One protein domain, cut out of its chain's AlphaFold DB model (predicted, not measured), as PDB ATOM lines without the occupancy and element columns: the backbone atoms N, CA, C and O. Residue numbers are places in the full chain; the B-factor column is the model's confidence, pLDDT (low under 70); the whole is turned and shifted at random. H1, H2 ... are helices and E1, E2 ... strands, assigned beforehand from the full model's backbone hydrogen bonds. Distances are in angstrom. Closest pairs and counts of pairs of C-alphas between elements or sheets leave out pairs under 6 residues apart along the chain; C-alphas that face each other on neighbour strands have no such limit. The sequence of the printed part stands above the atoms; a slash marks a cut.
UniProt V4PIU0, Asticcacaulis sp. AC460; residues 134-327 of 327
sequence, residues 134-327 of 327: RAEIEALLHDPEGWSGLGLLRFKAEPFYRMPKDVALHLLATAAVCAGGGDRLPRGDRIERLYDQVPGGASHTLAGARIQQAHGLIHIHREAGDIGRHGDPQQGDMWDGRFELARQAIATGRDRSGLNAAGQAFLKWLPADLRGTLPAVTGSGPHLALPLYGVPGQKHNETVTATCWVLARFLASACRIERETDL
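Overview. This is residues 134 to 327 of the 327 residues of a protein of Asticcacaulis sp. AC460 (UniProt V4PIU0). The domain has two lobes: a twisted sheet of four strands with H4 and H5 packed on one face, and a looser lobe of two small sheets, E5 with E8 and E6 with E7, the helix H6 and long loops. From the looser lobe the chain returns into H8, which packs on H4. The printed part has 194 residues with eight named helices and eight named strands, in the order H1 H2 E1 H3 H4 H5 E2 E3 E4 E5 E6 H6 H7 E7 E8 H8. The large sheet runs E1 E4 E3 E2, antiparallel throughout. The class is mixed, helices and strands; the whole is compact, with a radius of gyration of the C-alphas of 16.9 A and spans of 52 by 39 by 30 A.

Arrangement. H1 (residues 134 to 140), H2 (147 to 150), E1 (153 to 156) and H3 (157 to 162) come first. H4 (165 to 180) and H5 (188 to 200) touch about perpendicular, at 90 degrees, closest at the C-alphas of Leu 169 and Ile 191, 6.4 A. E2 (204 to 206), E3 (209 to 214) and E4 (217 to 222) form a meander, each strand the antiparallel neighbour of the one before, with two hairpins. N 204 and O 211 are 2.9 A apart, N 212 and O 219 3.1 A, and, between E1 and E4, N 155 and O 218 3.0 A, each within hydrogen-bond range. H4 lies over E4 and E3 at a height over the sheet of 9.3 A; H5, on the same face, lies over E3 and E2 at 9.2 A. H1, H2 and H3 only graze this sheet. E5 (243 to 245) and E8 (306 to 308) are antiparallel, with N 244 and O 307 2.8 A apart; so are E6 (250 to 252) and E7 (280 to 282), with N 252 and O 280 2.8 A apart. H6 (261 to 269) is not on the large sheet; it is close to but not clearly touching H7 (272 to 275), which grazes that sheet. H8 (310 to 318) touches H4 at a shallow tilt of 31 degrees, opposite ways, closest at the C-alphas of Cys 178 and Val 310, 5.3 A. Every O i to N i+4 pair is within hydrogen-bond range in H1, H3, H4, H6 and H8, and 7 of 9 in H5; H2 and H7 are too short for one.

Along the chain. H1 begins at C-alpha 134 (5.068, 37.974, 35.767). H4 is 21.9 A long, H5 19.9 A, E4 16.2 A and E3 15.8 A. H8 ends at C-alpha 318 (8.166, 34.320, 28.925).

Size, cuts and confidence. The C-alphas of Pro 164 and Pro 286, the two farthest apart, are 52.5 A apart. The printed part has no cut. The links E4 to E5 and E7 to E8 are long. Mean pLDDT of the printed part is 80.6; 50 residues are under 70, among them 281 to 305.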
ATOM      1  N   ARG A 134       6.242  37.460  36.488       89.12
ATOM      2  CA  ARG A 134       5.068  37.974  35.767       89.12
ATOM      3  C   ARG A 134       4.896  39.489  35.913       89.12
ATOM      4  O   ARG A 134       4.653  40.164  34.919       89.12
ATOM      5  N   ALA A 135       5.103  40.020  37.119       90.50
ATOM      6  CA  ALA A 135       5.005  41.453  37.393       90.50
ATOM      7  C   ALA A 135       6.018  42.291  36.589       90.50
ATOM      8  O   ALA A 135       5.700  43.404  36.175       90.50
ATOM      9  N   GLU A 136       7.217  41.765  36.322       92.38
ATOM     10  CA  GLU A 136       8.234  42.458  35.518       92.38
ATOM     11  C   GLU A 136       7.808  42.543  34.046       92.38
ATOM     12  O   GLU A 136       7.950  43.590  33.411       92.38
ATOM     13  N   ILE A 137       7.220  41.467  33.512       93.12
ATOM     14  CA  ILE A 137       6.686  41.440  32.142       93.12
ATOM     15  C   ILE A 137       5.449  42.336  32.019       93.12
ATOM     16  O   ILE A 137       5.314  43.074  31.045       93.12
ATOM     17  N   GLU A 138       4.557  42.322  33.007       92.94
ATOM     18  CA  GLU A 138       3.385  43.203  33.038       92.94
ATOM     19  C   GLU A 138       3.788  44.681  33.144       92.94
ATOM     20  O   GLU A 138       3.202  45.526  32.468       92.94
ATOM     21  N   ALA A 139       4.839  45.006  33.906       95.25
ATOM     22  CA  ALA A 139       5.387  46.360  33.970       95.25
ATOM     23  C   ALA A 139       6.005  46.816  32.635       95.25
ATOM     24  O   ALA A 139       5.960  48.012  32.314       95.25
ATOM     25  N   LEU A 140       6.562  45.879  31.858       96.75
ATOM     26  CA  LEU A 140       7.112  46.116  30.523       96.75
ATOM     27  C   LEU A 140       6.017  46.345  29.471       96.75
ATOM     28  O   LEU A 140       6.195  47.169  28.568       96.75
ATOM     29  N   LEU A 141       4.900  45.623  29.573       97.12
ATOM     30  CA  LEU A 141       3.769  45.749  28.662       97.12
ATOM     31  C   LEU A 141       3.096  47.127  28.794       97.12
ATOM     32  O   LEU A 141       2.965  47.708  29.874       97.12
ATOM     33  N   HIS A 142       2.656  47.667  27.664       97.06
ATOM     34  CA  HIS A 142       1.831  48.866  27.600       97.06
ATOM     35  C   HIS A 142       0.522  48.525  26.892       97.06
ATOM     36  O   HIS A 142       0.503  48.391  25.671       97.06
ATOM     37  N   ASP A 143      -0.562  48.358  27.656       94.38
ATOM     38  CA  ASP A 143      -1.855  47.975  27.082       94.38
ATOM     39  C   ASP A 143      -3.101  48.627  27.712       94.38
ATOM     40  O   ASP A 143      -4.025  47.915  28.098       94.38
ATOM     41  N   PRO A 144      -3.173  49.969  27.827       92.94
ATOM     42  CA  PRO A 144      -4.346  50.620  28.416       92.94
ATOM     43  C   PRO A 144      -5.642  50.392  27.618       92.94
ATOM     44  O   PRO A 144      -6.729  50.462  28.186       92.94
ATOM     45  N   GLU A 145      -5.546  50.095  26.320       89.00
ATOM     46  CA  GLU A 145      -6.694  49.901  25.427       89.00
ATOM     47  C   GLU A 145      -7.086  48.429  25.206       89.00
ATOM     48  O   GLU A 145      -8.084  48.158  24.537       89.00
ATOM     49  N   GLY A 146      -6.317  47.471  25.733       87.31
ATOM     50  CA  GLY A 146      -6.602  46.040  25.569       87.31
ATOM     51  C   GLY A 146      -6.273  45.466  24.180       87.31
ATOM     52  O   GLY A 146      -6.835  44.441  23.782       87.31
ATOM     53  N   TRP A 147      -5.383  46.097  23.406       90.06
ATOM     54  CA  TRP A 147      -4.987  45.631  22.067       90.06
ATOM     55  C   TRP A 147      -4.155  44.343  22.090       90.06
ATOM     56  O   TRP A 147      -4.096  43.637  21.078       90.06
ATOM     57  N   SER A 148      -3.575  43.967  23.231       90.50
ATOM     58  CA  SER A 148      -2.935  42.654  23.381       90.50
ATOM     59  C   SER A 148      -3.931  41.499  23.224       90.50
ATOM     60  O   SER A 148      -3.591  40.466  22.639       90.50
ATOM     61  N   GLY A 149      -5.194  41.715  23.617       85.88
ATOM     62  CA  GLY A 149      -6.320  40.810  23.364       85.88
ATOM     63  C   GLY A 149      -6.703  40.695  21.884       85.88
ATOM     64  O   GLY A 149      -7.530  39.862  21.529       85.88
ATOM     65  N   LEU A 150      -6.089  41.506  21.018       86.94
ATOM     66  CA  LEU A 150      -6.236  41.495  19.561       86.94
ATOM     67  C   LEU A 150      -4.941  41.082  18.840       86.94
ATOM     68  O   LEU A 150      -4.884  41.082  17.612       86.94
ATOM     69  N   GLY A 151      -3.902  40.708  19.592       90.69
ATOM     70  CA  GLY A 151      -2.637  40.223  19.047       90.69
ATOM     71  C   GLY A 151      -1.585  41.296  18.760       90.69
ATOM     72  O   GLY A 151      -0.614  40.987  18.068       90.69
ATOM     73  N   LEU A 152      -1.749  42.517  19.283       95.00
ATOM     74  CA  LEU A 152      -0.710  43.552  19.287       95.00
ATOM     75  C   LEU A 152      -0.046  43.612  20.666       95.00
ATOM     76  O   LEU A 152      -0.616  44.126  21.626       95.00
ATOM     77  N   LEU A 153       1.184  43.111  20.754       97.69
ATOM     78  CA  LEU A 153       2.030  43.301  21.928       97.69
ATOM     79  C   LEU A 153       2.774  44.632  21.799       97.69
ATOM     80  O   LEU A 153       3.287  44.964  20.727       97.69
ATOM     81  N   ARG A 154       2.841  45.390  22.895       97.75
ATOM     82  CA  ARG A 154       3.582  46.654  22.972       97.75
ATOM     83  C   ARG A 154       4.466  46.646  24.205       97.75
ATOM     84  O   ARG A 154       3.955  46.572  25.321       97.75
ATOM     85  N   PHE A 155       5.775  46.732  24.005       98.38
ATOM     86  CA  PHE A 155       6.735  46.900  25.097       98.38
ATOM     87  C   PHE A 155       7.128  48.363  25.232       98.38
ATOM     88  O   PHE A 155       7.347  49.040  24.229       98.38
ATOM     89  N   LYS A 156       7.273  48.844  26.466       98.50
ATOM     90  CA  LYS A 156       7.924  50.130  26.738       98.50
ATOM     91  C   LYS A 156       9.403  50.003  26.361       98.50
ATOM     92  O   LYS A 156      10.109  49.182  26.942       98.50
ATOM     93  N   ALA A 157       9.862  50.800  25.394       98.12
ATOM     94  CA  ALA A 157      11.203  50.664  24.822       98.12
ATOM     95  C   ALA A 157      12.310  50.901  25.863       98.12
ATOM     96  O   ALA A 157      13.244  50.116  25.960       98.12
ATOM     97  N   GLU A 158      12.176  51.938  26.689       97.38
ATOM     98  CA  GLU A 158      13.199  52.287  27.683       97.38
ATOM     99  C   GLU A 158      13.429  51.160  28.721       97.38
ATOM    100  O   GLU A 158      14.559  50.687  28.838       97.38
ATOM    101  N   PRO A 159      12.403  50.624  29.419       97.38
ATOM    102  CA  PRO A 159      12.578  49.439  30.261       97.38
ATOM    103  C   PRO A 159      13.090  48.206  29.508       97.38
ATOM    104  O   PRO A 159      13.893  47.467  30.068       97.38
ATOM    105  N   PHE A 160      12.659  47.989  28.258       97.62
ATOM    106  CA  PHE A 160      13.107  46.856  27.439       97.62
ATOM    107  C   PHE A 160      14.627  46.869  27.229       97.62
ATOM    108  O   PHE A 160      15.286  45.854  27.439       97.62
ATOM    109  N   TYR A 161      15.195  48.020  26.860       97.19
ATOM    110  CA  TYR A 161      16.630  48.153  26.584       97.19
ATOM    111  C   TYR A 161      17.506  48.227  27.840       97.19
ATOM    112  O   TYR A 161      18.720  48.058  27.746       97.19
ATOM    113  N   ARG A 162      16.916  48.455  29.020       96.25
ATOM    114  CA  ARG A 162      17.629  48.416  30.310       96.25
ATOM    115  C   ARG A 162      17.831  47.002  30.853       96.25
ATOM    116  O   ARG A 162      18.606  46.830  31.792       96.25
ATOM    117  N   MET A 163      17.128  46.009  30.308       94.75
ATOM    118  CA  MET A 163      17.288  44.607  30.688       94.75
ATOM    119  C   MET A 163      18.637  44.045  30.210       94.75
ATOM    120  O   MET A 163      19.205  44.546  29.236       94.75
ATOM    121  N   PRO A 164      19.139  42.963  30.834       94.88
ATOM    122  CA  PRO A 164      20.208  42.163  30.246       94.88
ATOM    123  C   PRO A 164      19.874  41.763  28.798       94.88
ATOM    124  O   PRO A 164      18.733  41.408  28.485       94.88
ATOM    125  N   LYS A 165      20.859  41.854  27.892       93.75
ATOM    126  CA  LYS A 165      20.631  41.689  26.441       93.75
ATOM    127  C   LYS A 165      20.047  40.314  26.105       93.75
ATOM    128  O   LYS A 165      19.151  40.219  25.276       93.75
ATOM    129  N   ASP A 166      20.522  39.259  26.749       91.06
ATOM    130  CA  ASP A 166      20.027  37.886  26.608       91.06
ATOM    131  C   ASP A 166      18.545  37.740  26.998       91.06
ATOM    132  O   ASP A 166      17.772  37.121  26.259       91.06
ATOM    133  N   VAL A 167      18.121  38.388  28.088       92.50
ATOM    134  CA  VAL A 167      16.709  38.473  28.501       92.50
ATOM    135  C   VAL A 167      15.880  39.198  27.443       92.50
ATOM    136  O   VAL A 167      14.853  38.679  26.996       92.50
ATOM    137  N   ALA A 168      16.342  40.358  26.976       95.62
ATOM    138  CA  ALA A 168      15.633  41.133  25.960       95.62
ATOM    139  C   ALA A 168      15.497  40.367  24.628       95.62
ATOM    140  O   ALA A 168      14.422  40.355  24.021       95.62
ATOM    141  N   LEU A 169      16.551  39.663  24.197       94.75
ATOM    142  CA  LEU A 169      16.531  38.796  23.013       94.75
ATOM    143  C   LEU A 169      15.529  37.647  23.169       94.75
ATOM    144  O   LEU A 169      14.761  37.371  22.242       94.75
ATOM    145  N   HIS A 170      15.498  36.995  24.335       92.31
ATOM    146  CA  HIS A 170      14.546  35.923  24.616       92.31
ATOM    147  C   HIS A 170      13.093  36.417  24.586       92.31
ATOM    148  O   HIS A 170      12.237  35.780  23.957       92.31
ATOM    149  N   LEU A 171      12.813  37.569  25.204       95.50
ATOM    150  CA  LEU A 171      11.488  38.192  25.190       95.50
ATOM    151  C   LEU A 171      11.059  38.568  23.773       95.50
ATOM    152  O   LEU A 171       9.945  38.233  23.367       95.50
ATOM    153  N   LEU A 172      11.942  39.205  23.000       97.06
ATOM    154  CA  LEU A 172      11.650  39.620  21.629       97.06
ATOM    155  C   LEU A 172      11.381  38.416  20.718       97.06
ATOM    156  O   LEU A 172      10.417  38.427  19.953       97.06
ATOM    157  N   ALA A 173      12.177  37.347  20.834       95.56
ATOM    158  CA  ALA A 173      11.961  36.111  20.082       95.56
ATOM    159  C   ALA A 173      10.621  35.453  20.440       95.56
ATOM    160  O   ALA A 173       9.868  35.048  19.551       95.56
ATOM    161  N   THR A 174      10.309  35.369  21.735       94.94
ATOM    162  CA  THR A 174       9.063  34.774  22.236       94.94
ATOM    163  C   THR A 174       7.847  35.580  21.782       94.94
ATOM    164  O   THR A 174       6.881  35.006  21.278       94.94
ATOM    165  N   ALA A 175       7.910  36.909  21.885       97.19
ATOM    166  CA  ALA A 175       6.862  37.815  21.431       97.19
ATOM    167  C   ALA A 175       6.629  37.712  19.919       97.19
ATOM    168  O   ALA A 175       5.484  37.582  19.493       97.19
ATOM    169  N   ALA A 176       7.700  37.687  19.116       96.94
ATOM    170  CA  ALA A 176       7.608  37.546  17.665       96.94
ATOM    171  C   ALA A 176       6.934  36.226  17.258       96.94
ATOM    172  O   ALA A 176       6.042  36.225  16.416       96.94
ATOM    173  N   VAL A 177       7.292  35.101  17.888       95.00
ATOM    174  CA  VAL A 177       6.654  33.802  17.607       95.00
ATOM    175  C   VAL A 177       5.186  33.782  18.036       95.00
ATOM    176  O   VAL A 177       4.343  33.264  17.302       95.00
ATOM    177  N   CYS A 178       4.858  34.351  19.200       95.25
ATOM    178  CA  CYS A 178       3.482  34.386  19.696       95.25
ATOM    179  C   CYS A 178       2.591  35.271  18.817       95.25
ATOM    180  O   CYS A 178       1.547  34.815  18.356       95.25
ATOM    181  N   ALA A 179       3.028  36.500  18.528       95.44
ATOM    182  CA  ALA A 179       2.316  37.435  17.657       95.44
ATOM    183  C   ALA A 179       2.279  36.968  16.195       95.44
ATOM    184  O   ALA A 179       1.333  37.274  15.472       95.44
ATOM    185  N   GLY A 180       3.288  36.208  15.768       92.44
ATOM    186  CA  GLY A 180       3.376  35.588  14.453       92.44
ATOM    187  C   GLY A 180       2.563  34.301  14.308       92.44
ATOM    188  O   GLY A 180       2.327  33.876  13.189       92.44
ATOM    189  N   GLY A 181       2.101  33.673  15.395       89.75
ATOM    190  CA  GLY A 181       1.301  32.436  15.368       89.75
ATOM    191  C   GLY A 181       2.081  31.138  15.096       89.75
ATOM    192  O   GLY A 181       1.501  30.058  15.177       89.75
ATOM    193  N   GLY A 182       3.388  31.213  14.825       87.44
ATOM    194  CA  GLY A 182       4.254  30.042  14.618       87.44
ATOM    195  C   GLY A 182       4.625  29.328  15.921       87.44
ATOM    196  O   GLY A 182       4.245  29.763  17.001       87.44
ATOM    197  N   ASP A 183       5.397  28.244  15.856       83.69
ATOM    198  CA  ASP A 183       5.822  27.428  17.012       83.69
ATOM    199  C   ASP A 183       7.351  27.311  17.168       83.69
ATOM    200  O   ASP A 183       7.845  26.715  18.126       83.69
ATOM    201  N   ARG A 184       8.112  27.909  16.246       85.06
ATOM    202  CA  ARG A 184       9.569  27.796  16.178       85.06
ATOM    203  C   ARG A 184      10.245  29.133  16.445       85.06
ATOM    204  O   ARG A 184      10.038  30.093  15.706       85.06
ATOM    205  N   LEU A 185      11.117  29.157  17.453       87.19
ATOM    206  CA  LEU A 185      11.961  30.314  17.741       87.19
ATOM    207  C   LEU A 185      12.908  30.623  16.566       87.19
ATOM    208  O   LEU A 185      13.445  29.695  15.944       87.19
ATOM    209  N   PRO A 186      13.123  31.913  16.245       88.69
ATOM    210  CA  PRO A 186      14.130  32.318  15.274       88.69
ATOM    211  C   PRO A 186      15.541  31.957  15.763       88.69
ATOM    212  O   PRO A 186      15.779  31.766  16.954       88.69
ATOM    213  N   ARG A 187      16.495  31.866  14.831       86.56
ATOM    214  CA  ARG A 187      17.912  31.668  15.172       86.56
ATOM    215  C   ARG A 187      18.476  32.888  15.913       86.56
ATOM    216  O   ARG A 187      18.061  34.010  15.619       86.56
ATOM    217  N   GLY A 188      19.438  32.651  16.811       86.19
ATOM    218  CA  GLY A 188      20.096  33.672  17.645       86.19
ATOM    219  C   GLY A 188      20.617  34.868  16.843       86.19
ATOM    220  O   GLY A 188      20.231  36.008  17.071       86.19
ATOM    221  N   ASP A 189      21.369  34.588  15.781       90.31
ATOM    222  CA  ASP A 189      21.935  35.599  14.886       90.31
ATOM    223  C   ASP A 189      20.878  36.496  14.213       90.31
ATOM    224  O   ASP A 189      21.145  37.649  13.877       90.31
ATOM    225  N   ARG A 190      19.671  35.976  13.962       93.50
ATOM    226  CA  ARG A 190      18.569  36.758  13.383       93.50
ATOM    227  C   ARG A 190      17.897  37.641  14.422       93.50
ATOM    228  O   ARG A 190      17.497  38.748  14.075       93.50
ATOM    229  N   ILE A 191      17.745  37.152  15.654       95.12
ATOM    230  CA  ILE A 191      17.125  37.941  16.720       95.12
ATOM    231  C   ILE A 191      18.060  39.046  17.216       95.12
ATOM    232  O   ILE A 191      17.595  40.157  17.440       95.12
ATOM    233  N   GLU A 192      19.367  38.791  17.286       95.69
ATOM    234  CA  GLU A 192      20.377  39.805  17.616       95.69
ATOM    235  C   GLU A 192      20.384  40.942  16.600       95.69
ATOM    236  O   GLU A 192      20.237  42.105  16.968       95.69
ATOM    237  N   ARG A 193      20.430  40.598  15.306       96.25
ATOM    238  CA  ARG A 193      20.328  41.589  14.229       96.25
ATOM    239  C   ARG A 193      19.042  42.403  14.307       96.25
ATOM    240  O   ARG A 193      19.078  43.602  14.063       96.25
ATOM    241  N   LEU A 194      17.914  41.769  14.635       96.31
ATOM    242  CA  LEU A 194      16.653  42.481  14.826       96.31
ATOM    243  C   LEU A 194      16.744  43.451  16.013       96.31
ATOM    244  O   LEU A 194      16.384  44.613  15.863       96.31
ATOM    245  N   TYR A 195      17.237  42.994  17.165       97.44
ATOM    246  CA  TYR A 195      17.382  43.809  18.374       97.44
ATOM    247  C   TYR A 195      18.201  45.079  18.121       97.44
ATOM    248  O   TYR A 195      17.789  46.157  18.543       97.44
ATOM    249  N   ASP A 196      19.308  44.965  17.382       96.81
ATOM    250  CA  ASP A 196      20.173  46.105  17.067       96.81
ATOM    251  C   ASP A 196      19.527  47.075  16.044       96.81
ATOM    252  O   ASP A 196      19.869  48.256  16.013       96.81
ATOM    253  N   GLN A 197      18.581  46.612  15.213       96.25
ATOM    254  CA  GLN A 197      17.946  47.413  14.151       96.25
ATOM    255  C   GLN A 197      16.639  48.106  14.565       96.25
ATOM    256  O   GLN A 197      16.360  49.208  14.092       96.25
ATOM    257  N   VAL A 198      15.850  47.495  15.459       96.06
ATOM    258  CA  VAL A 198      14.546  48.022  15.918       96.06
ATOM    259  C   VAL A 198      14.596  49.479  16.421       96.06
ATOM    260  O   VAL A 198      13.681  50.228  16.063       96.06
ATOM    261  N   PRO A 199      15.636  49.939  17.155       95.81
ATOM    262  CA  PRO A 199      15.745  51.338  17.583       95.81
ATOM    263  C   PRO A 199      15.729  52.358  16.440       95.81
ATOM    264  O   PRO A 199      15.344  53.506  16.651       95.81
ATOM    265  N   GLY A 200      16.114  51.954  15.224       90.31
ATOM    266  CA  GLY A 200      16.114  52.815  14.039       90.31
ATOM    267  C   GLY A 200      14.716  53.203  13.541       90.31
ATOM    268  O   GLY A 200      14.605  53.979  12.596       90.31
ATOM    269  N   GLY A 201      13.646  52.655  14.132       92.00
ATOM    270  CA  GLY A 201      12.252  52.985  13.811       92.00
ATOM    271  C   GLY A 201      11.741  52.395  12.494       92.00
ATOM    272  O   GLY A 201      10.550  52.496  12.191       92.00
ATOM    273  N   ALA A 202      12.616  51.746  11.721       94.56
ATOM    274  CA  ALA A 202      12.234  50.959  10.563       94.56
ATOM    275  C   ALA A 202      11.413  49.733  10.990       94.56
ATOM    276  O   ALA A 202      11.534  49.211  12.099       94.56
ATOM    277  N   SER A 203      10.552  49.276  10.087       94.81
ATOM    278  CA  SER A 203       9.765  48.070  10.306       94.81
ATOM    279  C   SER A 203      10.522  46.838   9.827       94.81
ATOM    280  O   SER A 203      11.004  46.801   8.696       94.81
ATOM    281  N   HIS A 204      10.523  45.788  10.642       96.62
ATOM    282  CA  HIS A 204      11.182  44.516  10.363       96.62
ATOM    283  C   HIS A 204      10.193  43.353  10.456       96.62
ATOM    284  O   HIS A 204       9.197  43.439  11.171       96.62
ATOM    285  N   THR A 205      10.476  42.244   9.770       95.31
ATOM    286  CA  THR A 205       9.646  41.033   9.822       95.31
ATOM    287  C   THR A 205      10.477  39.839  10.279       95.31
ATOM    288  O   THR A 205      11.510  39.528   9.685       95.31
ATOM    289  N   LEU A 206      10.014  39.130  11.309       94.62
ATOM    290  CA  LEU A 206      10.642  37.909  11.810       94.62
ATOM    291  C   LEU A 206       9.577  36.967  12.384       94.62
ATOM    292  O   LEU A 206       8.669  37.404  13.080       94.62
ATOM    293  N   ALA A 207       9.691  35.666  12.099       92.12
ATOM    294  CA  ALA A 207       8.779  34.629  12.606       92.12
ATOM    295  C   ALA A 207       7.277  34.888  12.330       92.12
ATOM    296  O   ALA A 207       6.426  34.496  13.121       92.12
ATOM    297  N   GLY A 208       6.952  35.546  11.210       92.00
ATOM    298  CA  GLY A 208       5.573  35.906  10.849       92.00
ATOM    299  C   GLY A 208       5.040  37.151  11.567       92.00
ATOM    300  O   GLY A 208       3.911  37.561  11.310       92.00
ATOM    301  N   ALA A 209       5.836  37.782  12.434       95.56
ATOM    302  CA  ALA A 209       5.511  39.051  13.070       95.56
ATOM    303  C   ALA A 209       6.213  40.223  12.381       95.56
ATOM    304  O   ALA A 209       7.330  40.090  11.878       95.56
ATOM    305  N   ARG A 210       5.550  41.377  12.400       96.62
ATOM    306  CA  ARG A 210       6.095  42.697  12.115       96.62
ATOM    307  C   ARG A 210       6.481  43.359  13.437       96.62
ATOM    308  O   ARG A 210       5.716  43.311  14.399       96.62
ATOM    309  N   ILE A 211       7.681  43.929  13.476       97.94
ATOM    310  CA  ILE A 211       8.288  44.550  14.651       97.94
ATOM    311  C   ILE A 211       8.766  45.945  14.272       97.94
ATOM    312  O   ILE A 211       9.497  46.103  13.292       97.94
ATOM    313  N   GLN A 212       8.368  46.947  15.049       97.19
ATOM    314  CA  GLN A 212       8.765  48.333  14.833       97.19
ATOM    315  C   GLN A 212       8.768  49.101  16.154       97.19
ATOM    316  O   GLN A 212       7.874  48.913  16.975       97.19
ATOM    317  N   GLN A 213       9.737  49.996  16.346       97.50
ATOM    318  CA  GLN A 213       9.686  50.972  17.430       97.50
ATOM    319  C   GLN A 213       9.069  52.286  16.945       97.50
ATOM    320  O   GLN A 213       9.518  52.864  15.957       97.50
ATOM    321  N   ALA A 214       8.061  52.780  17.659       94.88
ATOM    322  CA  ALA A 214       7.441  54.076  17.415       94.88
ATOM    323  C   ALA A 214       6.965  54.688  18.737       94.88
ATOM    324  O   ALA A 214       6.441  53.985  19.597       94.88
ATOM    325  N   HIS A 215       7.145  56.000  18.913       94.00
ATOM    326  CA  HIS A 215       6.659  56.746  20.088       94.00
ATOM    327  C   HIS A 215       7.050  56.124  21.449       94.00
ATOM    328  O   HIS A 215       6.253  56.094  22.381       94.00
ATOM    329  N   GLY A 216       8.273  55.593  21.565       96.50
ATOM    330  CA  GLY A 216       8.763  54.965  22.802       96.50
ATOM    331  C   GLY A 216       8.199  53.567  23.089       96.50
ATOM    332  O   GLY A 216       8.442  53.024  24.168       96.50
ATOM    333  N   LEU A 217       7.479  52.968  22.138       97.81
ATOM    334  CA  LEU A 217       6.925  51.622  22.232       97.81
ATOM    335  C   LEU A 217       7.489  50.724  21.131       97.81
ATOM    336  O   LEU A 217       7.636  51.150  19.988       97.81
ATOM    337  N   ILE A 218       7.762  49.465  21.463       98.38
ATOM    338  CA  ILE A 218       8.093  48.413  20.498       98.38
ATOM    339  C   ILE A 218       6.805  47.653  20.199       98.38
ATOM    340  O   ILE A 218       6.284  46.945  21.061       98.38
ATOM    341  N   HIS A 219       6.280  47.828  18.992       97.94
ATOM    342  CA  HIS A 219       5.075  47.175  18.497       97.94
ATOM    343  C   HIS A 219       5.444  45.827  17.887       97.94
ATOM    344  O   HIS A 219       6.359  45.746  17.067       97.94
ATOM    345  N   ILE A 220       4.728  44.776  18.278       98.12
ATOM    346  CA  ILE A 220       4.930  43.411  17.794       98.12
ATOM    347  C   ILE A 220       3.555  42.821  17.489       98.12
ATOM    348  O   ILE A 220       2.751  42.572  18.388       98.12
ATOM    349  N   HIS A 221       3.272  42.598  16.212       95.75
ATOM    350  CA  HIS A 221       1.993  42.067  15.741       95.75
ATOM    351  C   HIS A 221       2.204  41.182  14.510       95.75
ATOM    352  O   HIS A 221       3.292  41.149  13.946       95.75
ATOM    353  N   ARG A 222       1.184  40.446  14.067       93.62
ATOM    354  CA  ARG A 222       1.287  39.616  12.851       93.62
ATOM    355  C   ARG A 222       1.598  40.471  11.622       93.62
ATOM    356  O   ARG A 222       1.029  41.546  11.451       93.62
ATOM    357  N   GLU A 223       2.443  39.963  10.733       91.44
ATOM    358  CA  GLU A 223       2.620  40.531   9.398       91.44
ATOM    359  C   GLU A 223       1.369  40.259   8.544       91.44
ATOM    360  O   GLU A 223       1.007  39.106   8.306       91.44
ATOM    361  N   ALA A 224       0.695  41.313   8.075       82.50
ATOM    362  CA  ALA A 224      -0.571  41.193   7.350       82.50
ATOM    363  C   ALA A 224      -0.437  40.366   6.059       82.50
ATOM    364  O   ALA A 224      -1.339  39.600   5.724       82.50
ATOM    365  N   GLY A 225       0.705  40.465   5.365       75.50
ATOM    366  CA  GLY A 225       0.987  39.662   4.169       75.50
ATOM    367  C   GLY A 225       1.179  38.165   4.433       75.50
ATOM    368  O   GLY A 225       1.229  37.375   3.491       75.50
ATOM    369  N   ASP A 226       1.297  37.761   5.698       74.31
ATOM    370  CA  ASP A 226       1.459  36.363   6.088       74.31
ATOM    371  C   ASP A 226       0.113  35.637   6.270       74.31
ATOM    372  O   ASP A 226       0.046  34.405   6.283       74.31
ATOM    373  N   ILE A 227      -0.986  36.391   6.348       72.31
ATOM    374  CA  ILE A 227      -2.330  35.837   6.487       72.31
ATOM    375  C   ILE A 227      -2.756  35.141   5.191       72.31
ATOM    376  O   ILE A 227      -2.807  35.735   4.112       72.31
ATOM    377  N   GLY A 228      -3.081  33.852   5.303       61.97
ATOM    378  CA  GLY A 228      -3.441  33.005   4.164       61.97
ATOM    379  C   GLY A 228      -2.252  32.583   3.290       61.97
ATOM    380  O   GLY A 228      -2.460  31.887   2.300       61.97
ATOM    381  N   ARG A 229      -1.005  32.961   3.631       63.53
ATOM    382  CA  ARG A 229       0.203  32.456   2.945       63.53
ATOM    383  C   ARG A 229       0.404  30.959   3.189       63.53
ATOM    384  O   ARG A 229       0.912  30.254   2.324       63.53
ATOM    385  N   HIS A 230      -0.025  30.475   4.351       56.81
ATOM    386  CA  HIS A 230       0.067  29.073   4.757       56.81
ATOM    387  C   HIS A 230      -1.224  28.277   4.491       56.81
ATOM    388  O   HIS A 230      -1.434  27.226   5.091       56.81
ATOM    389  N   GLY A 231      -2.061  28.770   3.571       56.28
ATOM    390  CA  GLY A 231      -3.388  28.234   3.277       56.28
ATOM    391  C   GLY A 231      -4.483  28.944   4.066       56.28
ATOM    392  O   GLY A 231      -4.210  29.641   5.050       56.28
ATOM    393  N   ASP A 232      -5.723  28.780   3.609       52.53
ATOM    394  CA  ASP A 232      -6.874  29.191   4.399       52.53
ATOM    395  C   ASP A 232      -6.873  28.414   5.721       52.53
ATOM    396  O   ASP A 232      -6.469  27.245   5.755       52.53
ATOM    397  N   PRO A 233      -7.275  29.056   6.826       53.50
ATOM    398  CA  PRO A 233      -7.428  28.365   8.098       53.50
ATOM    399  C   PRO A 233      -8.264  27.102   7.897       53.50
ATOM    400  O   PRO A 233      -9.400  27.158   7.426       53.50
ATOM    401  N   GLN A 234      -7.689  25.950   8.230       52.00
ATOM    402  CA  GLN A 234      -8.446  24.709   8.176       52.00
ATOM    403  C   GLN A 234      -9.588  24.793   9.188       52.00
ATOM    404  O   GLN A 234      -9.396  25.322  10.283       52.00
ATOM    405  N   GLN A 235     -10.770  24.286   8.818       48.44
ATOM    406  CA  GLN A 235     -11.887  24.128   9.750       48.44
ATOM    407  C   GLN A 235     -11.373  23.460  11.034       48.44
ATOM    408  O   GLN A 235     -10.916  22.319  11.015       48.44
ATOM    409  N   GLY A 236     -11.397  24.201  12.135       59.53
ATOM    410  CA  GLY A 236     -10.831  23.787  13.410       59.53
ATOM    411  C   GLY A 236     -10.891  24.922  14.423       59.53
ATOM    412  O   GLY A 236     -11.149  26.070  14.066       59.53
ATOM    413  N   ASP A 237     -10.636  24.597  15.690       69.56
ATOM    414  CA  ASP A 237     -10.735  25.564  16.787       69.56
ATOM    415  C   ASP A 237      -9.766  26.746  16.639       69.56
ATOM    416  O   ASP A 237     -10.018  27.762  17.257       69.56
ATOM    417  N   MET A 238      -8.652  26.649  15.892       82.69
ATOM    418  CA  MET A 238      -7.581  27.663  15.876       82.69
ATOM    419  C   MET A 238      -7.300  28.222  14.474       82.69
ATOM    420  O   MET A 238      -6.788  27.525  13.600       82.69
ATOM    421  N   TRP A 239      -7.528  29.520  14.307       81.94
ATOM    422  CA  TRP A 239      -7.163  30.319  13.146       81.94
ATOM    423  C   TRP A 239      -5.725  30.818  13.256       81.94
ATOM    424  O   TRP A 239      -5.354  31.420  14.263       81.94
ATOM    425  N   ASP A 240      -4.931  30.527  12.221       82.56
ATOM    426  CA  ASP A 240      -3.562  31.008  11.956       82.56
ATOM    427  C   ASP A 240      -2.519  30.886  13.088       82.56
ATOM    428  O   ASP A 240      -1.415  31.430  12.986       82.56
ATOM    429  N   GLY A 241      -2.864  30.133  14.136       87.00
ATOM    430  CA  GLY A 241      -2.069  29.945  15.342       87.00
ATOM    431  C   GLY A 241      -2.290  31.005  16.424       87.00
ATOM    432  O   GLY A 241      -1.575  30.958  17.424       87.00
ATOM    433  N   ARG A 242      -3.234  31.946  16.264       89.12
ATOM    434  CA  ARG A 242      -3.451  33.043  17.228       89.12
ATOM    435  C   ARG A 242      -4.870  33.139  17.769       89.12
ATOM    436  O   ARG A 242      -5.017  33.507  18.930       89.12
ATOM    437  N   PHE A 243      -5.893  32.856  16.965       85.38
ATOM    438  CA  PHE A 243      -7.287  33.075  17.359       85.38
ATOM    439  C   PHE A 243      -8.046  31.761  17.455       85.38
ATOM    440  O   PHE A 243      -8.176  31.052  16.467       85.38
ATOM    441  N   GLU A 244      -8.584  31.450  18.629       83.62
ATOM    442  CA  GLU A 244      -9.512  30.338  18.788       83.62
ATOM    443  C   GLU A 244     -10.935  30.773  18.443       83.62
ATOM    444  O   GLU A 244     -11.381  31.802  18.940       83.62
ATOM    445  N   LEU A 245     -11.651  30.015  17.615       78.88
ATOM    446  CA  LEU A 245     -13.003  30.334  17.156       78.88
ATOM    447  C   LEU A 245     -14.005  29.331  17.735       78.88
ATOM    448  O   LEU A 245     -13.844  28.120  17.590       78.88
ATOM    449  N   ALA A 246     -15.063  29.819  18.384       65.94
ATOM    450  CA  ALA A 246     -16.125  28.956  18.882       65.94
ATOM    451  C   ALA A 246     -17.081  28.565  17.745       65.94
ATOM    452  O   ALA A 246     -17.858  29.395  17.274       65.94
ATOM    453  N   ARG A 247     -17.068  27.273  17.381       62.72
ATOM    454  CA  ARG A 247     -17.928  26.607  16.370       62.72
ATOM    455  C   ARG A 247     -17.623  26.992  14.914       62.72
ATOM    456  O   ARG A 247     -16.621  27.644  14.654       62.72
ATOM    457  N   GLN A 248     -18.448  26.485  13.979       56.53
ATOM    458  CA  GLN A 248     -18.364  26.583  12.508       56.53
ATOM    459  C   GLN A 248     -18.317  28.037  11.998       56.53
ATOM    460  O   GLN A 248     -19.253  28.545  11.389       56.53
ATOM    461  N   ALA A 249     -17.209  28.705  12.269       60.03
ATOM    462  CA  ALA A 249     -16.836  29.999  11.750       60.03
ATOM    463  C   ALA A 249     -15.930  29.781  10.539       60.03
ATOM    464  O   ALA A 249     -14.903  29.109  10.650       60.03
ATOM    465  N   ILE A 250     -16.274  30.367   9.393       59.84
ATOM    466  CA  ILE A 250     -15.309  30.493   8.300       59.84
ATOM    467  C   ILE A 250     -14.591  31.816   8.523       59.84
ATOM    468  O   ILE A 250     -15.188  32.887   8.423       59.84
ATOM    469  N   ALA A 251     -13.314  31.735   8.877       63.50
ATOM    470  CA  ALA A 251     -12.485  32.912   9.030       63.50
ATOM    471  C   ALA A 251     -11.771  33.226   7.714       63.50
ATOM    472  O   ALA A 251     -10.971  32.435   7.218       63.50
ATOM    473  N   THR A 252     -12.030  34.401   7.160       62.03
ATOM    474  CA  THR A 252     -11.313  34.942   6.014       62.03
ATOM    475  C   THR A 252     -10.272  35.940   6.508       62.03
ATOM    476  O   THR A 252     -10.482  36.721   7.437       62.03
ATOM    477  N   GLY A 253      -9.085  35.880   5.913       62.31
ATOM    478  CA  GLY A 253      -7.987  36.768   6.281       62.31
ATOM    479  C   GLY A 253      -7.871  38.030   5.424       62.31
ATOM    480  O   GLY A 253      -7.312  39.036   5.861       62.31
ATOM    481  N   ARG A 254      -8.386  37.973   4.189       65.38
ATOM    482  CA  ARG A 254      -8.211  39.018   3.165       65.38
ATOM    483  C   ARG A 254      -9.516  39.656   2.706       65.38
ATOM    484  O   ARG A 254      -9.522  40.853   2.435       65.38
ATOM    485  N   ASP A 255     -10.606  38.893   2.643       69.62
ATOM    486  CA  ASP A 255     -11.891  39.428   2.205       69.62
ATOM    487  C   ASP A 255     -12.618  40.136   3.352       69.62
ATOM    488  O   ASP A 255     -13.096  39.513   4.299       69.62
ATOM    489  N   ARG A 256     -12.679  41.462   3.243       72.69
ATOM    490  CA  ARG A 256     -13.392  42.362   4.158       72.69
ATOM    491  C   ARG A 256     -14.537  43.102   3.460       72.69
ATOM    492  O   ARG A 256     -15.111  44.018   4.042       72.69
ATOM    493  N   SER A 257     -14.854  42.735   2.216       69.81
ATOM    494  CA  SER A 257     -15.859  43.423   1.397       69.81
ATOM    495  C   SER A 257     -17.280  43.264   1.951       69.81
ATOM    496  O   SER A 257     -18.092  44.176   1.830       69.81
ATOM    497  N   GLY A 258     -17.553  42.155   2.643       69.00
ATOM    498  CA  GLY A 258     -18.849  41.850   3.257       69.00
ATOM    499  C   GLY A 258     -19.124  42.506   4.619       69.00
ATOM    500  O   GLY A 258     -20.084  42.116   5.286       69.00
ATOM    501  N   LEU A 259     -18.291  43.448   5.081       71.50
ATOM    502  CA  LEU A 259     -18.480  44.103   6.381       71.50
ATOM    503  C   LEU A 259     -19.650  45.086   6.380       71.50
ATOM    504  O   LEU A 259     -19.707  46.004   5.559       71.50
ATOM    505  N   ASN A 260     -20.522  44.957   7.383       70.94
ATOM    506  CA  ASN A 260     -21.558  45.945   7.669       70.94
ATOM    507  C   ASN A 260     -20.963  47.255   8.238       70.94
ATOM    508  O   ASN A 260     -19.774  47.345   8.551       70.94
ATOM    509  N   ALA A 261     -21.804  48.279   8.406       72.69
ATOM    510  CA  ALA A 261     -21.375  49.594   8.891       72.69
ATOM    511  C   ALA A 261     -20.665  49.543  10.260       72.69
ATOM    512  O   ALA A 261     -19.664  50.234  10.454       72.69
ATOM    513  N   ALA A 262     -21.131  48.696  11.185       71.81
ATOM    514  CA  ALA A 262     -20.512  48.525  12.500       71.81
ATOM    515  C   ALA A 262     -19.103  47.914  12.396       71.81
ATOM    516  O   ALA A 262     -18.158  48.436  12.985       71.81
ATOM    517  N   GLY A 263     -18.930  46.869  11.580       73.00
ATOM    518  CA  GLY A 263     -17.627  46.256  11.320       73.00
ATOM    519  C   GLY A 263     -16.646  47.215  10.637       73.00
ATOM    520  O   GLY A 263     -15.468  47.261  10.995       73.00
ATOM    521  N   GLN A 264     -17.126  48.041   9.702       77.31
ATOM    522  CA  GLN A 264     -16.308  49.080   9.069       77.31
ATOM    523  C   GLN A 264     -15.887  50.177  10.056       77.31
ATOM    524  O   GLN A 264     -14.735  50.615  10.027       77.31
ATOM    525  N   ALA A 265     -16.795  50.628  10.928       78.25
ATOM    526  CA  ALA A 265     -16.490  51.618  11.961       78.25
ATOM    527  C   ALA A 265     -15.451  51.082  12.958       78.25
ATOM    528  O   ALA A 265     -14.475  51.769  13.260       78.25
ATOM    529  N   PHE A 266     -15.603  49.828  13.387       77.62
ATOM    530  CA  PHE A 266     -14.652  49.161  14.270       77.62
ATOM    531  C   PHE A 266     -13.248  49.055  13.651       77.62
ATOM    532  O   PHE A 266     -12.266  49.448  14.278       77.62
ATOM    533  N   LEU A 267     -13.129  48.620  12.390       79.38
ATOM    534  CA  LEU A 267     -11.829  48.579  11.706       79.38
ATOM    535  C   LEU A 267     -11.158  49.953  11.604       79.38
ATOM    536  O   LEU A 267      -9.934  50.041  11.682       79.38
ATOM    537  N   LYS A 268     -11.934  51.027  11.414       84.31
ATOM    538  CA  LYS A 268     -11.398  52.396  11.361       84.31
ATOM    539  C   LYS A 268     -10.882  52.864  12.722       84.31
ATOM    540  O   LYS A 268      -9.891  53.590  12.756       84.31
ATOM    541  N   TRP A 269     -11.526  52.436  13.807       84.81
ATOM    542  CA  TRP A 269     -11.112  52.735  15.178       84.81
ATOM    543  C   TRP A 269      -9.794  52.044  15.567       84.81
ATOM    544  O   TRP A 269      -9.017  52.595  16.341       84.81
ATOM    545  N   LEU A 270      -9.500  50.871  14.997       85.69
ATOM    546  CA  LEU A 270      -8.273  50.135  15.300       85.69
ATOM    547  C   LEU A 270      -6.990  50.814  14.774       85.69
ATOM    548  O   LEU A 270      -7.001  51.416  13.685       85.69
ATOM    549  N   PRO A 271      -5.848  50.609  15.469       87.81
ATOM    550  CA  PRO A 271      -4.519  50.896  14.934       87.81
ATOM    551  C   PRO A 271      -4.309  50.254  13.561       87.81
ATOM    552  O   PRO A 271      -4.758  49.129  13.322       87.81
ATOM    553  N   ALA A 272      -3.599  50.943  12.660       86.88
ATOM    554  CA  ALA A 272      -3.322  50.450  11.306       86.88
ATOM    555  C   ALA A 272      -2.679  49.047  11.313       86.88
ATOM    556  O   ALA A 272      -3.071  48.192  10.518       86.88
ATOM    557  N   ASP A 273      -1.792  48.807  12.282       85.81
ATOM    558  CA  ASP A 273      -1.107  47.545  12.584       85.81
ATOM    559  C   ASP A 273      -2.064  46.349  12.738       85.81
ATOM    560  O   ASP A 273      -1.738  45.218  12.375       85.81
ATOM    561  N   LEU A 274      -3.274  46.589  13.255       86.50
ATOM    562  CA  LEU A 274      -4.258  45.547  13.543       86.50
ATOM    563  C   LEU A 274      -5.267  45.330  12.416       86.50
ATOM    564  O   LEU A 274      -5.748  44.218  12.231       86.50
ATOM    565  N   ARG A 275      -5.586  46.353  11.618       85.25
ATOM    566  CA  ARG A 275      -6.685  46.276  10.631       85.25
ATOM    567  C   ARG A 275      -6.536  45.107   9.666       85.25
ATOM    568  O   ARG A 275      -7.524  44.481   9.294       85.25
ATOM    569  N   GLY A 276      -5.294  44.840   9.264       81.50
ATOM    570  CA  GLY A 276      -4.932  43.771   8.343       81.50
ATOM    571  C   GLY A 276      -4.811  42.398   8.992       81.50
ATOM    572  O   GLY A 276      -4.851  41.406   8.270       81.50
ATOM    573  N   THR A 277      -4.683  42.328  10.319       84.81
ATOM    574  CA  THR A 277      -4.187  41.137  11.016       84.81
ATOM    575  C   THR A 277      -5.265  40.305  11.694       84.81
ATOM    576  O   THR A 277      -4.977  39.246  12.244       84.81
ATOM    577  N   LEU A 278      -6.499  40.784  11.668       81.56
ATOM    578  CA  LEU A 278      -7.607  40.203  12.405       81.56
ATOM    579  C   LEU A 278      -8.408  39.221  11.549       81.56
ATOM    580  O   LEU A 278      -8.597  39.498  10.356       81.56
ATOM    581  N   PRO A 279      -8.904  38.115  12.142       78.00
ATOM    582  CA  PRO A 279      -9.820  37.226  11.449       78.00
ATOM    583  C   PRO A 279     -11.119  37.971  11.155       78.00
ATOM    584  O   PRO A 279     -11.653  38.678  12.010       78.00
ATOM    585  N   ALA A 280     -11.643  37.785   9.952       73.69
ATOM    586  CA  ALA A 280     -12.986  38.209   9.606       73.69
ATOM    587  C   ALA A 280     -13.861  36.956   9.549       73.69
ATOM    588  O   ALA A 280     -13.529  36.021   8.829       73.69
ATOM    589  N   VAL A 281     -14.930  36.885  10.342       69.44
ATOM    590  CA  VAL A 281     -15.710  35.648  10.466       69.44
ATOM    591  C   VAL A 281     -17.073  35.777   9.794       69.44
ATOM    592  O   VAL A 281     -17.799  36.743  10.028       69.44
ATOM    593  N   THR A 282     -17.453  34.777   8.996       61.38
ATOM    594  CA  THR A 282     -18.842  34.593   8.555       61.38
ATOM    595  C   THR A 282     -19.570  33.613   9.479       61.38
ATOM    596  O   THR A 282     -19.082  32.516   9.759       61.38
ATOM    597  N   GLY A 283     -20.725  34.037  10.000       55.94
ATOM    598  CA  GLY A 283     -21.680  33.168  10.699       55.94
ATOM    599  C   GLY A 283     -22.784  32.682   9.753       55.94
ATOM    600  O   GLY A 283     -22.800  33.042   8.581       55.94
ATOM    601  N   SER A 284     -23.753  31.912  10.254       48.88
ATOM    602  CA  SER A 284     -24.910  31.376   9.503       48.88
ATOM    603  C   SER A 284     -25.947  32.425   9.041       48.88
ATOM    604  O   SER A 284     -27.085  32.084   8.731       48.88
ATOM    605  N   GLY A 285     -25.562  33.702   8.955       49.00
ATOM    606  CA  GLY A 285     -26.353  34.794   8.382       49.00
ATOM    607  C   GLY A 285     -25.600  35.506   7.245       49.00
ATOM    608  O   GLY A 285     -24.393  35.322   7.098       49.00
ATOM    609  N   PRO A 286     -26.266  36.359   6.447       39.94
ATOM    610  CA  PRO A 286     -25.692  37.004   5.256       39.94
ATOM    611  C   PRO A 286     -24.659  38.113   5.554       39.94
ATOM    612  O   PRO A 286     -24.337  38.915   4.680       39.94
ATOM    613  N   HIS A 287     -24.148  38.202   6.785       45.09
ATOM    614  CA  HIS A 287     -23.287  39.291   7.240       45.09
ATOM    615  C   HIS A 287     -21.958  38.760   7.783       45.09
ATOM    616  O   HIS A 287     -21.928  37.862   8.626       45.09
ATOM    617  N   LEU A 288     -20.855  39.363   7.330       42.72
ATOM    618  CA  LEU A 288     -19.531  39.169   7.915       42.72
ATOM    619  C   LEU A 288     -19.525  39.868   9.285       42.72
ATOM    620  O   LEU A 288     -19.681  41.090   9.367       42.72
ATOM    621  N   ALA A 289     -19.404  39.101  10.365       50.25
ATOM    622  CA  ALA A 289     -19.398  39.626  11.722       50.25
ATOM    623  C   ALA A 289     -17.949  39.825  12.178       50.25
ATOM    624  O   ALA A 289     -17.205  38.867  12.376       50.25
ATOM    625  N   LEU A 290     -17.549  41.077  12.388       53.12
ATOM    626  CA  LEU A 290     -16.442  41.385  13.291       53.12
ATOM    627  C   LEU A 290     -17.034  41.677  14.670       53.12
ATOM    628  O   LEU A 290     -17.762  42.661  14.807       53.12
ATOM    629  N   PRO A 291     -16.678  40.895  15.698       50.69
ATOM    630  CA  PRO A 291     -16.581  41.453  17.031       50.69
ATOM    631  C   PRO A 291     -15.227  41.079  17.620       50.69
ATOM    632  O   PRO A 291     -14.976  39.942  18.008       50.69
ATOM    633  N   LEU A 292     -14.332  42.052  17.685       52.31
ATOM    634  CA  LEU A 292     -13.061  41.900  18.370       52.31
ATOM    635  C   LEU A 292     -13.017  42.919  19.494       52.31
ATOM    636  O   LEU A 292     -12.391  43.963  19.382       52.31
ATOM    637  N   TYR A 293     -13.704  42.621  20.589       45.41
ATOM    638  CA  TYR A 293     -13.473  43.342  21.831       45.41
ATOM    639  C   TYR A 293     -12.945  42.351  22.856       45.41
ATOM    640  O   TYR A 293     -13.659  41.461  23.309       45.41
ATOM    641  N   GLY A 294     -11.649  42.484  23.147       38.00
ATOM    642  CA  GLY A 294     -10.860  41.635  24.034       38.00
ATOM    643  C   GLY A 294     -11.235  41.772  25.510       38.00
ATOM    644  O   GLY A 294     -10.386  42.105  26.328       38.00
ATOM    645  N   VAL A 295     -12.490  41.487  25.858       34.09
ATOM    646  CA  VAL A 295     -12.945  41.331  27.243       34.09
ATOM    647  C   VAL A 295     -13.545  39.929  27.388       34.09
ATOM    648  O   VAL A 295     -14.478  39.594  26.651       34.09
ATOM    649  N   PRO A 296     -13.047  39.083  28.308       36.00
ATOM    650  CA  PRO A 296     -13.662  37.791  28.592       36.00
ATOM    651  C   PRO A 296     -15.159  37.951  28.911       36.00
ATOM    652  O   PRO A 296     -15.526  38.718  29.797       36.00
ATOM    653  N   GLY A 297     -16.031  37.220  28.206       38.31
ATOM    654  CA  GLY A 297     -17.448  37.082  28.574       38.31
ATOM    655  C   GLY A 297     -18.477  37.959  27.844       38.31
ATOM    656  O   GLY A 297     -19.659  37.842  28.166       38.31
ATOM    657  N   GLN A 298     -18.113  38.781  26.849       38.81
ATOM    658  CA  GLN A 298     -19.115  39.516  26.054       38.81
ATOM    659  C   GLN A 298     -19.515  38.795  24.754       38.81
ATOM    660  O   GLN A 298     -18.672  38.341  23.983       38.81
ATOM    661  N   LYS A 299     -20.830  38.704  24.509       40.03
ATOM    662  CA  LYS A 299     -21.447  38.150  23.290       40.03
ATOM    663  C   LYS A 299     -21.770  39.287  22.315       40.03
ATOM    664  O   LYS A 299     -22.372  40.274  22.729       40.03
ATOM    665  N   HIS A 300     -21.472  39.135  21.022       48.78
ATOM    666  CA  HIS A 300     -22.023  40.014  19.983       48.78
ATOM    667  C   HIS A 300     -22.351  39.226  18.704       48.78
ATOM    668  O   HIS A 300     -21.597  38.340  18.314       48.78
ATOM    669  N   ASN A 301     -23.512  39.516  18.103       43.47
ATOM    670  CA  ASN A 301     -24.226  38.722  17.081       43.47
ATOM    671  C   ASN A 301     -24.660  37.303  17.501       43.47
ATOM    672  O   ASN A 301     -25.017  36.493  16.649       43.47
ATOM    673  N   GLU A 302     -24.634  36.997  18.803       47.94
ATOM    674  CA  GLU A 302     -25.133  35.751  19.420       47.94
ATOM    675  C   GLU A 302     -24.529  34.420  18.915       47.94
ATOM    676  O   GLU A 302     -24.852  33.373  19.473       47.94
ATOM    677  N   THR A 303     -23.631  34.418  17.920       51.91
ATOM    678  CA  THR A 303     -23.308  33.192  17.160       51.91
ATOM    679  C   THR A 303     -21.833  32.804  17.083       51.91
ATOM    680  O   THR A 303     -21.566  31.605  16.992       51.91
ATOM    681  N   VAL A 304     -20.868  33.733  17.171       59.09
ATOM    682  CA  VAL A 304     -19.429  33.393  17.121       59.09
ATOM    683  C   VAL A 304     -18.625  34.177  18.156       59.09
ATOM    684  O   VAL A 304     -18.710  35.401  18.220       59.09
ATOM    685  N   THR A 305     -17.786  33.479  18.925       67.00
ATOM    686  CA  THR A 305     -16.771  34.088  19.799       67.00
ATOM    687  C   THR A 305     -15.368  33.757  19.301       67.00
ATOM    688  O   THR A 305     -15.117  32.614  18.917       67.00
ATOM    689  N   ALA A 306     -14.456  34.731  19.341       75.62
ATOM    690  CA  ALA A 306     -13.044  34.543  19.028       75.62
ATOM    691  C   ALA A 306     -12.171  34.908  20.237       75.62
ATOM    692  O   ALA A 306     -12.335  35.981  20.814       75.62
ATOM    693  N   THR A 307     -11.225  34.044  20.592       81.62
ATOM    694  CA  THR A 307     -10.276  34.262  21.692       81.62
ATOM    695  C   THR A 307      -8.873  34.404  21.123       81.62
ATOM    696  O   THR A 307      -8.339  33.457  20.547       81.62
ATOM    697  N   CYS A 308      -8.242  35.568  21.283       87.25
ATOM    698  CA  CYS A 308      -6.838  35.732  20.916       87.25
ATOM    699  C   CYS A 308      -5.930  35.156  22.005       87.25
ATOM    700  O   CYS A 308      -5.986  35.565  23.163       87.25
ATOM    701  N   TRP A 309      -5.047  34.241  21.624       90.38
ATOM    702  CA  TRP A 309      -4.120  33.576  22.532       90.38
ATOM    703  C   TRP A 309      -2.731  34.219  22.583       90.38
ATOM    704  O   TRP A 309      -1.881  33.739  23.327       90.38
ATOM    705  N   VAL A 310      -2.474  35.291  21.823       93.00
ATOM    706  CA  VAL A 310      -1.137  35.906  21.718       93.00
ATOM    707  C   VAL A 310      -0.589  36.309  23.089       93.00
ATOM    708  O   VAL A 310       0.510  35.879  23.436       93.00
ATOM    709  N   LEU A 311      -1.353  37.074  23.881       92.81
ATOM    710  CA  LEU A 311      -0.912  37.501  25.213       92.81
ATOM    711  C   LEU A 311      -0.761  36.309  26.166       92.81
ATOM    712  O   LEU A 311       0.298  36.141  26.761       92.81
ATOM    713  N   ALA A 312      -1.793  35.469  26.291       90.62
ATOM    714  CA  ALA A 312      -1.778  34.327  27.208       90.62
ATOM    715  C   ALA A 312      -0.603  33.379  26.920       90.62
ATOM    716  O   ALA A 312       0.098  32.938  27.827       90.62
ATOM    717  N   ARG A 313      -0.333  33.116  25.637       91.88
ATOM    718  CA  ARG A 313       0.802  32.306  25.193       91.88
ATOM    719  C   ARG A 313       2.142  32.984  25.468       91.88
ATOM    720  O   ARG A 313       3.077  32.302  25.892       91.88
ATOM    721  N   PHE A 314       2.246  34.289  25.213       94.38
ATOM    722  CA  PHE A 314       3.455  35.060  25.487       94.38
ATOM    723  C   PHE A 314       3.793  35.016  26.978       94.38
ATOM    724  O   PHE A 314       4.896  34.597  27.322       94.38
ATOM    725  N   LEU A 315       2.828  35.323  27.851       91.94
ATOM    726  CA  LEU A 315       2.995  35.256  29.303       91.94
ATOM    727  C   LEU A 315       3.392  33.844  29.753       91.94
ATOM    728  O   LEU A 315       4.406  33.683  30.421       91.94
ATOM    729  N   ALA A 316       2.691  32.800  29.301       89.00
ATOM    730  CA  ALA A 316       3.029  31.418  29.658       89.00
ATOM    731  C   ALA A 316       4.440  30.984  29.203       89.00
ATOM    732  O   ALA A 316       5.027  30.065  29.775       89.00
ATOM    733  N   SER A 317       4.984  31.603  28.152       89.00
ATOM    734  CA  SER A 317       6.291  31.242  27.587       89.00
ATOM    735  C   SER A 317       7.446  32.062  28.168       89.00
ATOM    736  O   SER A 317       8.548  31.522  28.318       89.00
ATOM    737  N   ALA A 318       7.189  33.337  28.469       89.62
ATOM    738  CA  ALA A 318       8.166  34.320  28.925       89.62
ATOM    739  C   ALA A 318       8.258  34.420  30.457       89.62
ATOM    740  O   ALA A 318       9.340  34.689  30.979       89.62
ATOM    741  N   CYS A 319       7.155  34.187  31.176       89.19
ATOM    742  CA  CYS A 319       7.143  34.221  32.635       89.19
ATOM    743  C   CYS A 319       7.821  32.984  33.230       89.19
ATOM    744  O   CYS A 319       7.696  31.864  32.720       89.19
ATOM    745  N   ARG A 320       8.474  33.174  34.378       85.38
ATOM    746  CA  ARG A 320       8.777  32.085  35.303       85.38
ATOM    747  C   ARG A 320       7.455  31.551  35.862       85.38
ATOM    748  O   ARG A 320       6.617  32.320  36.319       85.38
ATOM    749  N   ILE A 321       7.275  30.236  35.779       79.81
ATOM    750  CA  ILE A 321       6.129  29.520  36.341       79.81
ATOM    751  C   ILE A 321       6.689  28.652  37.455       79.81
ATOM    752  O   ILE A 321       7.571  27.833  37.190       79.81
ATOM    753  N   GLU A 322       6.203  28.831  38.677       78.12
ATOM    754  CA  GLU A 322       6.677  28.067  39.834       78.12
ATOM    755  C   GLU A 322       5.579  27.177  40.414       78.12
ATOM    756  O   GLU A 322       5.882  26.150  41.026       78.12
ATOM    757  N   ARG A 323       4.305  27.546  40.227       72.75
ATOM    758  CA  ARG A 323       3.146  26.841  40.789       72.75
ATOM    759  C   ARG A 323       1.943  26.873  39.849       72.75
ATOM    760  O   ARG A 323       1.854  27.699  38.948       72.75
ATOM    761  N   GLU A 324       0.973  25.994  40.110       69.00
ATOM    762  CA  GLU A 324      -0.284  25.923  39.349       69.00
ATOM    763  C   GLU A 324      -1.086  27.235  39.389       69.00
ATOM    764  O   GLU A 324      -1.772  27.566  38.431       69.00
ATOM    765  N   THR A 325      -0.981  28.014  40.467       71.56
ATOM    766  CA  THR A 325      -1.678  29.303  40.613       71.56
ATOM    767  C   THR A 325      -1.151  30.402  39.695       71.56
ATOM    768  O   THR A 325      -1.813  31.423  39.538       71.56
ATOM    769  N   ASP A 326       0.035  30.215  39.114       65.12
ATOM    770  CA  ASP A 326       0.643  31.187  38.202       65.12
ATOM    771  C   ASP A 326       0.078  31.063  36.768       65.12
ATOM    772  O   ASP A 326       0.383  31.904  35.913       65.12
ATOM    773  N   LEU A 327      -0.719  30.009  36.518       59.97
ATOM    774  CA  LEU A 327      -1.245  29.555  35.224       59.97
ATOM    775  C   LEU A 327      -2.569  30.215  34.816       59.97
ATOM    776  O   LEU A 327      -3.482  30.334  35.663       59.97
TER     777      LEU A 327